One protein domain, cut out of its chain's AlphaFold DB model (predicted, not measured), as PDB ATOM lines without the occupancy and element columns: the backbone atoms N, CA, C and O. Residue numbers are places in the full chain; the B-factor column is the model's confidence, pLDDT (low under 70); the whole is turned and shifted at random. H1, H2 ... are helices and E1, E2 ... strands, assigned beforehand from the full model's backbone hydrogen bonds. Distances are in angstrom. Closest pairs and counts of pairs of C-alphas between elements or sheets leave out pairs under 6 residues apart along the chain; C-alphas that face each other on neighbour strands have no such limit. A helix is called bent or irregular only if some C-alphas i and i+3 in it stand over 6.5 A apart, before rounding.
ATOM      1  N   LEU A 122       6.742  14.524  -2.549       93.94
ATOM      2  CA  LEU A 122       7.471  15.292  -3.553       93.94
ATOM      3  C   LEU A 122       8.728  14.541  -3.962       93.94
ATOM      4  O   LEU A 122       9.310  13.792  -3.180       93.94
ATOM      5  N   TYR A 123       9.178  14.769  -5.184       93.94
ATOM      6  CA  TYR A 123      10.424  14.210  -5.683       93.94
ATOM      7  C   TYR A 123      11.481  15.290  -5.685       93.94
ATOM      8  O   TYR A 123      11.210  16.418  -6.100       93.94
ATOM      9  N   ALA A 124      12.708  14.951  -5.295       90.75
ATOM     10  CA  ALA A 124      13.805  15.815  -5.684       90.75
ATOM     11  C   ALA A 124      13.856  15.844  -7.213       90.75
ATOM     12  O   ALA A 124      13.920  14.802  -7.881       90.75
ATOM     13  N   LYS A 125      13.814  17.053  -7.779       88.31
ATOM     14  CA  LYS A 125      13.963  17.258  -9.222       88.31
ATOM     15  C   LYS A 125      15.242  16.583  -9.691       88.31
ATOM     16  O   LYS A 125      15.222  15.828 -10.664       88.31
ATOM     17  N   TYR A 126      16.309  16.757  -8.907       84.12
ATOM     18  CA  TYR A 126      17.590  16.095  -9.092       84.12
ATOM     19  C   TYR A 126      17.807  14.942  -8.082       84.12
ATOM     20  O   TYR A 126      17.570  15.120  -6.899       84.12
ATOM     21  N   GLY A 127      18.248  13.758  -8.512       80.75
ATOM     22  CA  GLY A 127      18.334  12.529  -7.713       80.75
ATOM     23  C   GLY A 127      17.125  11.588  -7.814       80.75
ATOM     24  O   GLY A 127      16.129  11.883  -8.472       80.75
ATOM     25  N   LYS A 128      17.223  10.435  -7.143       81.38
ATOM     26  CA  LYS A 128      16.153   9.419  -7.008       81.38
ATOM     27  C   LYS A 128      15.338   9.560  -5.716       81.38
ATOM     28  O   LYS A 128      14.427   8.778  -5.466       81.38
ATOM     29  N   ALA A 129      15.674  10.543  -4.885       88.19
ATOM     30  CA  ALA A 129      15.034  10.757  -3.596       88.19
ATOM     31  C   ALA A 129      13.591  11.264  -3.750       88.19
ATOM     32  O   ALA A 129      13.312  12.168  -4.544       88.19
ATOM     33  N   LYS A 130      12.697  10.720  -2.924       90.94
ATOM     34  CA  LYS A 130      11.358  11.259  -2.677       90.94
ATOM     35  C   LYS A 130      11.239  11.654  -1.210       90.94
ATOM     36  O   LYS A 130      11.856  11.031  -0.351       90.94
ATOM     37  N   PHE A 131      10.457  12.679  -0.935       92.06
ATOM     38  CA  PHE A 131      10.280  13.284   0.375       92.06
ATOM     39  C   PHE A 131       8.815  13.189   0.740       92.06
ATOM     40  O   PHE A 131       7.947  13.484  -0.080       92.06
ATOM     41  N   GLN A 132       8.544  12.742   1.959       90.00
ATOM     42  CA  GLN A 132       7.181  12.615   2.437       90.00
ATOM     43  C   GLN A 132       6.636  13.988   2.830       90.00
ATOM     44  O   GLN A 132       7.300  14.770   3.519       90.00
ATOM     45  N   ILE A 133       5.405  14.264   2.408       90.44
ATOM     46  CA  ILE A 133       4.674  15.443   2.853       90.44
ATOM     47  C   ILE A 133       4.162  15.169   4.270       90.44
ATOM     48  O   ILE A 133       3.406  14.227   4.497       90.44
ATOM     49  N   LYS A 134       4.595  15.990   5.230       87.19
ATOM     50  CA  LYS A 134       4.126  15.953   6.620       87.19
ATOM     51  C   LYS A 134       2.750  16.590   6.750       87.19
ATOM     52  O   LYS A 134       1.886  16.068   7.443       87.19
ATOM     53  N   LYS A 135       2.559  17.755   6.123       84.75
ATOM     54  CA  LYS A 135       1.306  18.510   6.207       84.75
ATOM     55  C   LYS A 135       1.075  19.331   4.949       84.75
ATOM     56  O   LYS A 135       1.979  20.014   4.476       84.75
ATOM     57  N   VAL A 136      -0.159  19.316   4.460       84.81
ATOM     58  CA  VAL A 136      -0.627  20.211   3.400       84.81
ATOM     59  C   VAL A 136      -1.414  21.347   4.047       84.81
ATOM     60  O   VAL A 136      -2.362  21.102   4.787       84.81
ATOM     61  N   LEU A 137      -1.017  22.588   3.785       79.69
ATOM     62  CA  LEU A 137      -1.732  23.805   4.174       79.69
ATOM     63  C   LEU A 137      -2.195  24.543   2.903       79.69
ATOM     64  O   LEU A 137      -1.677  24.270   1.817       79.69
ATOM     65  N   PRO A 138      -3.131  25.506   2.991       75.50
ATOM     66  CA  PRO A 138      -3.623  26.218   1.808       75.50
ATOM     67  C   PRO A 138      -2.522  26.906   0.986       75.50
ATOM     68  O   PRO A 138      -2.547  26.860  -0.241       75.50
ATOM     69  N   LYS A 139      -1.523  27.500   1.651       78.75
ATOM     70  CA  LYS A 139      -0.438  28.272   1.010       78.75
ATOM     71  C   LYS A 139       0.928  27.585   1.069       78.75
ATOM     72  O   LYS A 139       1.868  28.034   0.415       78.75
ATOM     73  N   GLN A 140       1.056  26.516   1.852       86.50
ATOM     74  CA  GLN A 140       2.337  25.882   2.144       86.50
ATOM     75  C   GLN A 140       2.232  24.362   2.155       86.50
ATOM     76  O   GLN A 140       1.217  23.793   2.547       86.50
ATOM     77  N   LEU A 141       3.322  23.706   1.782       91.00
ATOM     78  CA  LEU A 141       3.534  22.288   2.022       91.00
ATOM     79  C   LEU A 141       4.652  22.148   3.047       91.00
ATOM     80  O   LEU A 141       5.716  22.747   2.897       91.00
ATOM     81  N   ILE A 142       4.401  21.371   4.091       91.12
ATOM     82  CA  ILE A 142       5.409  20.987   5.070       91.12
ATOM     83  C   ILE A 142       5.895  19.602   4.679       91.12
ATOM     84  O   ILE A 142       5.125  18.641   4.706       91.12
ATOM     85  N   ILE A 143       7.162  19.500   4.309       91.88
ATOM     86  CA  ILE A 143       7.813  18.251   3.911       91.88
ATOM     87  C   ILE A 143       8.873  17.882   4.933       91.88
ATOM     88  O   ILE A 143       9.530  18.762   5.490       91.88
ATOM     89  N   TYR A 144       9.051  16.592   5.190       90.69
ATOM     90  CA  TYR A 144      10.183  16.146   5.995       90.69
ATOM     91  C   TYR A 144      11.489  16.458   5.270       90.69
ATOM     92  O   TYR A 144      11.568  16.337   4.048       90.69
ATOM     93  N   SER A 145      12.505  16.886   6.018       88.56
ATOM     94  CA  SER A 145      13.800  17.232   5.433       88.56
ATOM     95  C   SER A 145      14.601  16.017   4.987       88.56
ATOM     96  O   SER A 145      15.513  16.134   4.173       88.56
ATOM     97  N   GLU A 146      14.296  14.855   5.558       86.75
ATOM     98  CA  GLU A 146      14.962  13.604   5.237       86.75
ATOM     99  C   GLU A 146      14.250  12.886   4.082       86.75
ATOM    100  O   GLU A 146      13.016  12.827   4.054       86.75
ATOM    101  N   PRO A 147      15.004  12.306   3.127       87.62
ATOM    102  CA  PRO A 147      14.429  11.456   2.097       87.62
ATOM    103  C   PRO A 147      13.701  10.256   2.702       87.62
ATOM    104  O   PRO A 147      14.214   9.594   3.607       87.62
ATOM    105  N   TYR A 148      12.550   9.917   2.130       86.56
ATOM    106  CA  TYR A 148      11.799   8.727   2.500       86.56
ATOM    107  C   TYR A 148      12.607   7.455   2.218       86.56
ATOM    108  O   TYR A 148      13.213   7.306   1.151       86.56
ATOM    109  N   LYS A 149      12.544   6.508   3.155       84.06
ATOM    110  CA  LYS A 149      13.103   5.157   3.043       84.06
ATOM    111  C   LYS A 149      12.029   4.136   3.416       84.06
ATOM    112  O   LYS A 149      11.097   4.456   4.151       84.06
ATOM    113  N   ASP A 150      12.140   2.910   2.923       76.25
ATOM    114  CA  ASP A 150      11.185   1.862   3.294       76.25
ATOM    115  C   ASP A 150      11.251   1.585   4.803       76.25
ATOM    116  O   ASP A 150      12.331   1.516   5.389       76.25
ATOM    117  N   GLY A 151      10.083   1.462   5.442       68.75
ATOM    118  CA  GLY A 151       9.980   1.299   6.898       68.75
ATOM    119  C   GLY A 151      10.262   2.571   7.706       68.75
ATOM    120  O   GLY A 151      10.412   2.495   8.922       68.75
ATOM    121  N   PHE A 152      10.342   3.736   7.057       69.31
ATOM    122  CA  PHE A 152      10.546   5.014   7.729       69.31
ATOM    123  C   PHE A 152       9.340   5.392   8.598       69.31
ATOM    124  O   PHE A 152       8.264   5.707   8.091       69.31
ATOM    125  N   THR A 153       9.535   5.363   9.916       68.25
ATOM    126  CA  THR A 153       8.665   6.004  10.909       68.25
ATOM    127  C   THR A 153       9.264   7.348  11.280       68.25
ATOM    128  O   THR A 153      10.336   7.403  11.886       68.25
ATOM    129  N   THR A 154       8.592   8.424  10.900       65.75
ATOM    130  CA  THR A 154       9.073   9.779  11.144       65.75
ATOM    131  C   THR A 154       8.716  10.245  12.548       65.75
ATOM    132  O   THR A 154       7.550  10.195  12.930       65.75
ATOM    133  N   ASP A 155       9.705  10.732  13.300       72.25
ATOM    134  CA  ASP A 155       9.468  11.451  14.557       72.25
ATOM    135  C   ASP A 155       8.663  12.734  14.269       72.25
ATOM    136  O   ASP A 155       8.911  13.436  13.279       72.25
ATOM    137  N   ASP A 156       7.712  13.077  15.137       74.19
ATOM    138  CA  ASP A 156       6.949  14.325  15.046       74.19
ATOM    139  C   ASP A 156       7.845  15.569  15.126       74.19
ATOM    140  O   ASP A 156       7.500  16.615  14.565       74.19
ATOM    141  N   ASN A 157       9.021  15.449  15.742       81.25
ATOM    142  CA  ASN A 157      10.034  16.496  15.833       81.25
ATOM    143  C   ASN A 157      11.081  16.440  14.715       81.25
ATOM    144  O   ASN A 157      12.014  17.246  14.720       81.25
ATOM    145  N   ALA A 158      10.950  15.516  13.755       83.44
ATOM    146  CA  ALA A 158      11.863  15.456  12.622       83.44
ATOM    147  C   ALA A 158      11.880  16.809  11.887       83.44
ATOM    148  O   ALA A 158      10.817  17.427  11.725       83.44
ATOM    149  N   PRO A 159      13.054  17.284  11.431       89.75
ATOM    150  CA  PRO A 159      13.138  18.571  10.769       89.75
ATOM    151  C   PRO A 159      12.295  18.592   9.490       89.75
ATOM    152  O   PRO A 159      12.103  17.582   8.806       89.75
ATOM    153  N   THR A 160      11.758  19.768   9.173       92.06
ATOM    154  CA  THR A 160      10.852  19.956   8.039       92.06
ATOM    155  C   THR A 160      11.195  21.200   7.247       92.06
ATOM    156  O   THR A 160      11.631  22.201   7.817       92.06
ATOM    157  N   PHE A 161      10.893  21.178   5.954       90.00
ATOM    158  CA  PHE A 161      10.881  22.364   5.111       90.00
ATOM    159  C   PHE A 161       9.443  22.825   4.885       90.00
ATOM    160  O   PHE A 161       8.563  22.011   4.611       90.00
ATOM    161  N   ALA A 162       9.215  24.133   4.975       91.94
ATOM    162  CA  ALA A 162       7.991  24.757   4.497       91.94
ATOM    163  C   ALA A 162       8.248  25.301   3.090       91.94
ATOM    164  O   ALA A 162       9.134  26.136   2.904       91.94
ATOM    165  N   VAL A 163       7.488  24.829   2.107       93.38
ATOM    166  CA  VAL A 163       7.616  25.233   0.702       93.38
ATOM    167  C   VAL A 163       6.317  25.858   0.200       93.38
ATOM    168  O   VAL A 163       5.240  25.566   0.723       93.38
ATOM    169  N   SER A 164       6.405  26.747  -0.790       93.44
ATOM    170  CA  SER A 164       5.236  27.399  -1.389       93.44
ATOM    171  C   SER A 164       4.378  26.377  -2.132       93.44
ATOM    172  O   SER A 164       4.822  25.789  -3.117       93.44
ATOM    173  N   LYS A 165       3.135  26.175  -1.676       88.94
ATOM    174  CA  LYS A 165       2.197  25.277  -2.364       88.94
ATOM    175  C   LYS A 165       1.803  25.847  -3.725       88.94
ATOM    176  O   LYS A 165       1.829  25.137  -4.716       88.94
ATOM    177  N   ARG A 166       1.524  27.152  -3.770       86.12
ATOM    178  CA  ARG A 166       1.146  27.852  -5.002       86.12
ATOM    179  C   ARG A 166       2.220  27.739  -6.084       86.12
ATOM    180  O   ARG A 166       1.893  27.479  -7.227       86.12
ATOM    181  N   GLU A 167       3.490  27.920  -5.727       91.44
ATOM    182  CA  GLU A 167       4.593  27.806  -6.694       91.44
ATOM    183  C   GLU A 167       4.701  26.387  -7.262       91.44
ATOM    184  O   GLU A 167       4.860  26.219  -8.474       91.44
ATOM    185  N   LEU A 168       4.551  25.376  -6.398       93.50
ATOM    186  CA  LEU A 168       4.526  23.982  -6.820       93.50
ATOM    187  C   LEU A 168       3.327  23.694  -7.735       93.50
ATOM    188  O   LEU A 168       3.510  23.053  -8.764       93.50
ATOM    189  N   ASP A 169       2.131  24.168  -7.385       87.69
ATOM    190  CA  ASP A 169       0.914  23.961  -8.177       87.69
ATOM    191  C   ASP A 169       1.010  24.668  -9.545       87.69
ATOM    192  O   ASP A 169       0.642  24.092 -10.569       87.69
ATOM    193  N   ASP A 170       1.556  25.889  -9.578       89.69
ATOM    194  CA  ASP A 170       1.663  26.715 -10.787       89.69
ATOM    195  C   ASP A 170       2.751  26.205 -11.754       89.69
ATOM    196  O   ASP A 170       2.598  26.295 -12.975       89.69
ATOM    197  N   THR A 171       3.875  25.692 -11.237       92.38
ATOM    198  CA  THR A 171       5.066  25.374 -12.055       92.38
ATOM    199  C   THR A 171       5.433  23.888 -12.098       92.38
ATOM    200  O   THR A 171       6.209  23.454 -12.958       92.38
ATOM    201  N   GLY A 172       4.886  23.093 -11.178       93.12
ATOM    202  CA  GLY A 172       5.282  21.712 -10.923       93.12
ATOM    203  C   GLY A 172       6.554  21.569 -10.082       93.12
ATOM    204  O   GLY A 172       6.979  20.438  -9.835       93.12
ATOM    205  N   GLU A 173       7.184  22.668  -9.648       94.69
ATOM    206  CA  GLU A 173       8.415  22.661  -8.855       94.69
ATOM    207  C   GLU A 173       8.498  23.789  -7.817       94.69
ATOM    208  O   GLU A 173       7.829  24.807  -7.913       94.69
ATOM    209  N   VAL A 174       9.303  23.588  -6.775       94.00
ATOM    210  CA  VAL A 174       9.513  24.573  -5.705       94.00
ATOM    211  C   VAL A 174      10.892  24.382  -5.083       94.00
ATOM    212  O   VAL A 174      11.407  23.263  -5.018       94.00
ATOM    213  N   ARG A 175      11.516  25.466  -4.616       90.56
ATOM    214  CA  ARG A 175      12.855  25.431  -4.012       90.56
ATOM    215  C   ARG A 175      12.804  25.640  -2.498       90.56
ATOM    216  O   ARG A 175      12.129  26.546  -2.020       90.56
ATOM    217  N   ALA A 176      13.589  24.867  -1.750       89.12
ATOM    218  CA  ALA A 176      13.898  25.157  -0.349       89.12
ATOM    219  C   ALA A 176      15.266  24.609   0.056       89.12
ATOM    220  O   ALA A 176      15.632  23.510  -0.345       89.12
ATOM    221  N   MET A 177      16.014  25.390   0.846       83.12
ATOM    222  CA  MET A 177      17.320  25.012   1.413       83.12
ATOM    223  C   MET A 177      18.292  24.385   0.397       83.12
ATOM    224  O   MET A 177      18.914  23.365   0.672       83.12
ATOM    225  N   GLY A 178      18.395  24.974  -0.798       79.69
ATOM    226  CA  GLY A 178      19.295  24.457  -1.835       79.69
ATOM    227  C   GLY A 178      18.872  23.109  -2.426       79.69
ATOM    228  O   GLY A 178      19.689  22.350  -2.939       79.69
ATOM    229  N   GLN A 179      17.583  22.791  -2.338       85.19
ATOM    230  CA  GLN A 179      16.968  21.654  -3.004       85.19
ATOM    231  C   GLN A 179      15.806  22.135  -3.863       85.19
ATOM    232  O   GLN A 179      15.103  23.087  -3.515       85.19
ATOM    233  N   ILE A 180      15.602  21.466  -4.997       90.75
ATOM    234  CA  ILE A 180      14.432  21.670  -5.852       90.75
ATOM    235  C   ILE A 180      13.556  20.429  -5.753       90.75
ATOM    236  O   ILE A 180      13.985  19.328  -6.110       90.75
ATOM    237  N   PHE A 181      12.330  20.626  -5.293       93.50
ATOM    238  CA  PHE A 181      11.285  19.619  -5.219       93.50
ATOM    239  C   PHE A 181      10.352  19.771  -6.415       93.50
ATOM    240  O   PHE A 181      10.190  20.867  -6.946       93.50
ATOM    241  N   CYS A 182       9.747  18.677  -6.851       94.38
ATOM    242  CA  CYS A 182       8.814  18.670  -7.967       94.38
ATOM    243  C   CYS A 182       7.734  17.603  -7.789       94.38
ATOM    244  O   CYS A 182       7.903  16.656  -7.008       94.38
ATOM    245  N   THR A 183       6.621  17.765  -8.502       94.44
ATOM    246  CA  THR A 183       5.544  16.767  -8.525       94.44
ATOM    247  C   THR A 183       5.982  15.496  -9.257       94.44
ATOM    248  O   THR A 183       6.991  15.479  -9.971       94.44
ATOM    249  N   ALA A 184       5.220  14.410  -9.105       90.81
ATOM    250  CA  ALA A 184       5.490  13.157  -9.808       90.81
ATOM    251  C   ALA A 184       5.421  13.326 -11.337       90.81
ATOM    252  O   ALA A 184       6.252  12.791 -12.070       90.81
ATOM    253  N   GLU A 185       4.463  14.113 -11.823       90.81
ATOM    254  CA  GLU A 185       4.278  14.415 -13.242       90.81
ATOM    255  C   GLU A 185       5.476  15.195 -13.776       90.81
ATOM    256  O   GLU A 185       6.031  14.846 -14.822       90.81
ATOM    257  N   LYS A 186       5.926  16.210 -13.027       91.94
ATOM    258  CA  LYS A 186       7.081  17.020 -13.412       91.94
ATOM    259  C   LYS A 186       8.368  16.205 -13.400       91.94
ATOM    260  O   LYS A 186       9.203  16.346 -14.293       91.94
ATOM    261  N   LYS A 187       8.506  15.304 -12.425       92.00
ATOM    262  CA  LYS A 187       9.602  14.340 -12.350       92.00
ATOM    263  C   LYS A 187       9.630  13.430 -13.574       92.00
ATOM    264  O   LYS A 187      10.676  13.303 -14.207       92.00
ATOM    265  N   TYR A 188       8.486  12.856 -13.939       89.75
ATOM    266  CA  TYR A 188       8.361  12.001 -15.116       89.75
ATOM    267  C   TYR A 188       8.683  12.754 -16.414       89.75
ATOM    268  O   TYR A 188       9.437  12.248 -17.244       89.75
ATOM    269  N   GLU A 189       8.165  13.975 -16.584       89.38
ATOM    270  CA  GLU A 189       8.481  14.834 -17.733       89.38
ATOM    271  C   GLU A 189       9.993  15.087 -17.830       89.38
ATOM    272  O   GLU A 189      10.598  14.898 -18.890       89.38
ATOM    273  N   PHE A 190      10.608  15.461 -16.706       86.06
ATOM    274  CA  PHE A 190      12.039  15.708 -16.617       86.06
ATOM    275  C   PHE A 190      12.862  14.464 -16.961       86.06
ATOM    276  O   PHE A 190      13.852  14.570 -17.681       86.06
ATOM    277  N   GLU A 191      12.467  13.286 -16.480       86.06
ATOM    278  CA  GLU A 191      13.179  12.031 -16.729       86.06
ATOM    279  C   GLU A 191      12.995  11.501 -18.150       86.06
ATOM    280  O   GLU A 191      13.959  11.010 -18.736       86.06
ATOM    281  N   LYS A 192      11.806  11.662 -18.739       83.75
ATOM    282  CA  LYS A 192      11.476  11.167 -20.082       83.75
ATOM    283  C   LYS A 192      12.419  11.691 -21.163       83.75
ATOM    284  O   LYS A 192      12.785  10.949 -22.070       83.75
ATOM    285  N   PHE A 193      12.799  12.962 -21.086       76.56
ATOM    286  CA  PHE A 193      13.661  13.599 -22.087       76.56
ATOM    287  C   PHE A 193      15.131  13.626 -21.687       76.56
ATOM    288  O   PHE A 193      15.952  14.282 -22.336       76.56
TER     289      PHE A 193
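What this domain is: This is residues 122 to 193 of the 260 residues of the protein "J domain-containing protein" of Hyphobacterium sp. CCMP332 (UniProt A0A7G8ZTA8). One antiparallel sheet of six strands curls and folds back on itself into a small, partly closed barrel, its edge strands E4 and E5 coming near each other; H1 joins these two edges, and H2 packs by E1 at the end of the long axis away from the loop of residues 145 to 159. The printed part has 72 residues, with six named strands and two named helices in the order E1 E2 E3 E4 H1 E5 E6 H2; the sheet's order is E4 E3 E2 E1 E6 E5, and the class is mixed, helices and strands. The whole is compact, with a radius of gyration of the C-alphas of 11.9 A and spans of 37 by 28 by 19 A.

Where its parts are: E1 is residues 122 to 124, with C-alpha 122 at (7.471, 15.292, -3.553). E2, residues 130 to 136, is 16.1 A long. E3, residues 140 to 144, is 13.1 A long, and E4, residues 160 to 164, is 13.3 A long, with C-alpha 160 at (10.852, 19.956, 8.039). H1 is residues 165 to 171, 10.1 A long. E5 is residues 173 to 176 and E6 residues 179 to 182. H2, residues 184 to 192, is 12.1 A long and ends with C-alpha 192 at (11.476, 11.167, -20.082).

How they stand to each other: E1 E2 E3 E4 form a meander, each strand the antiparallel neighbour of the one before. N 122 and O 131 of the hairpin E1 and E2 are 2.9 A apart, N 142 and O 135 of E3 and E2 2.8 A, and N 163 and O 141 of E4 and E3 2.8 A, each within hydrogen-bond range. So are N 182 and O 123 of E6 and E1, 2.8 A, and N 181 and O 174 of the hairpin E5 and E6, 2.8 A. The sheet is strongly twisted and folded, bent back into two leaves that face each other: E4 E3 face E1 E6 E5, with E2 as the hinge. The closest C-alphas of E4 and E5 are those of Val 163 and Ala 176, 6.4 A. H1 and H2 are on the same face of the sheet and apart from each other. The closest C-alphas of H1 and E5 are those of Leu 168 and Val 174, 5.1 A; those of E1 and H2 are Tyr 123 and Ala 184, 6.5 A. H2 only just stands up from the sheet, rising 42 degrees. In H1 and H2 every O i to N i+4 pair is within hydrogen-bond range.

The domain as a whole: The two C-alphas farthest apart, those of Asn 157 and Phe 193, are 38.2 A apart. The printed part has no cut. The link E3 to E4, residues 145 to 159, is long; the other links are tight. Mean pLDDT of the printed part is 86.7, and residues 151 to 154 are under 70.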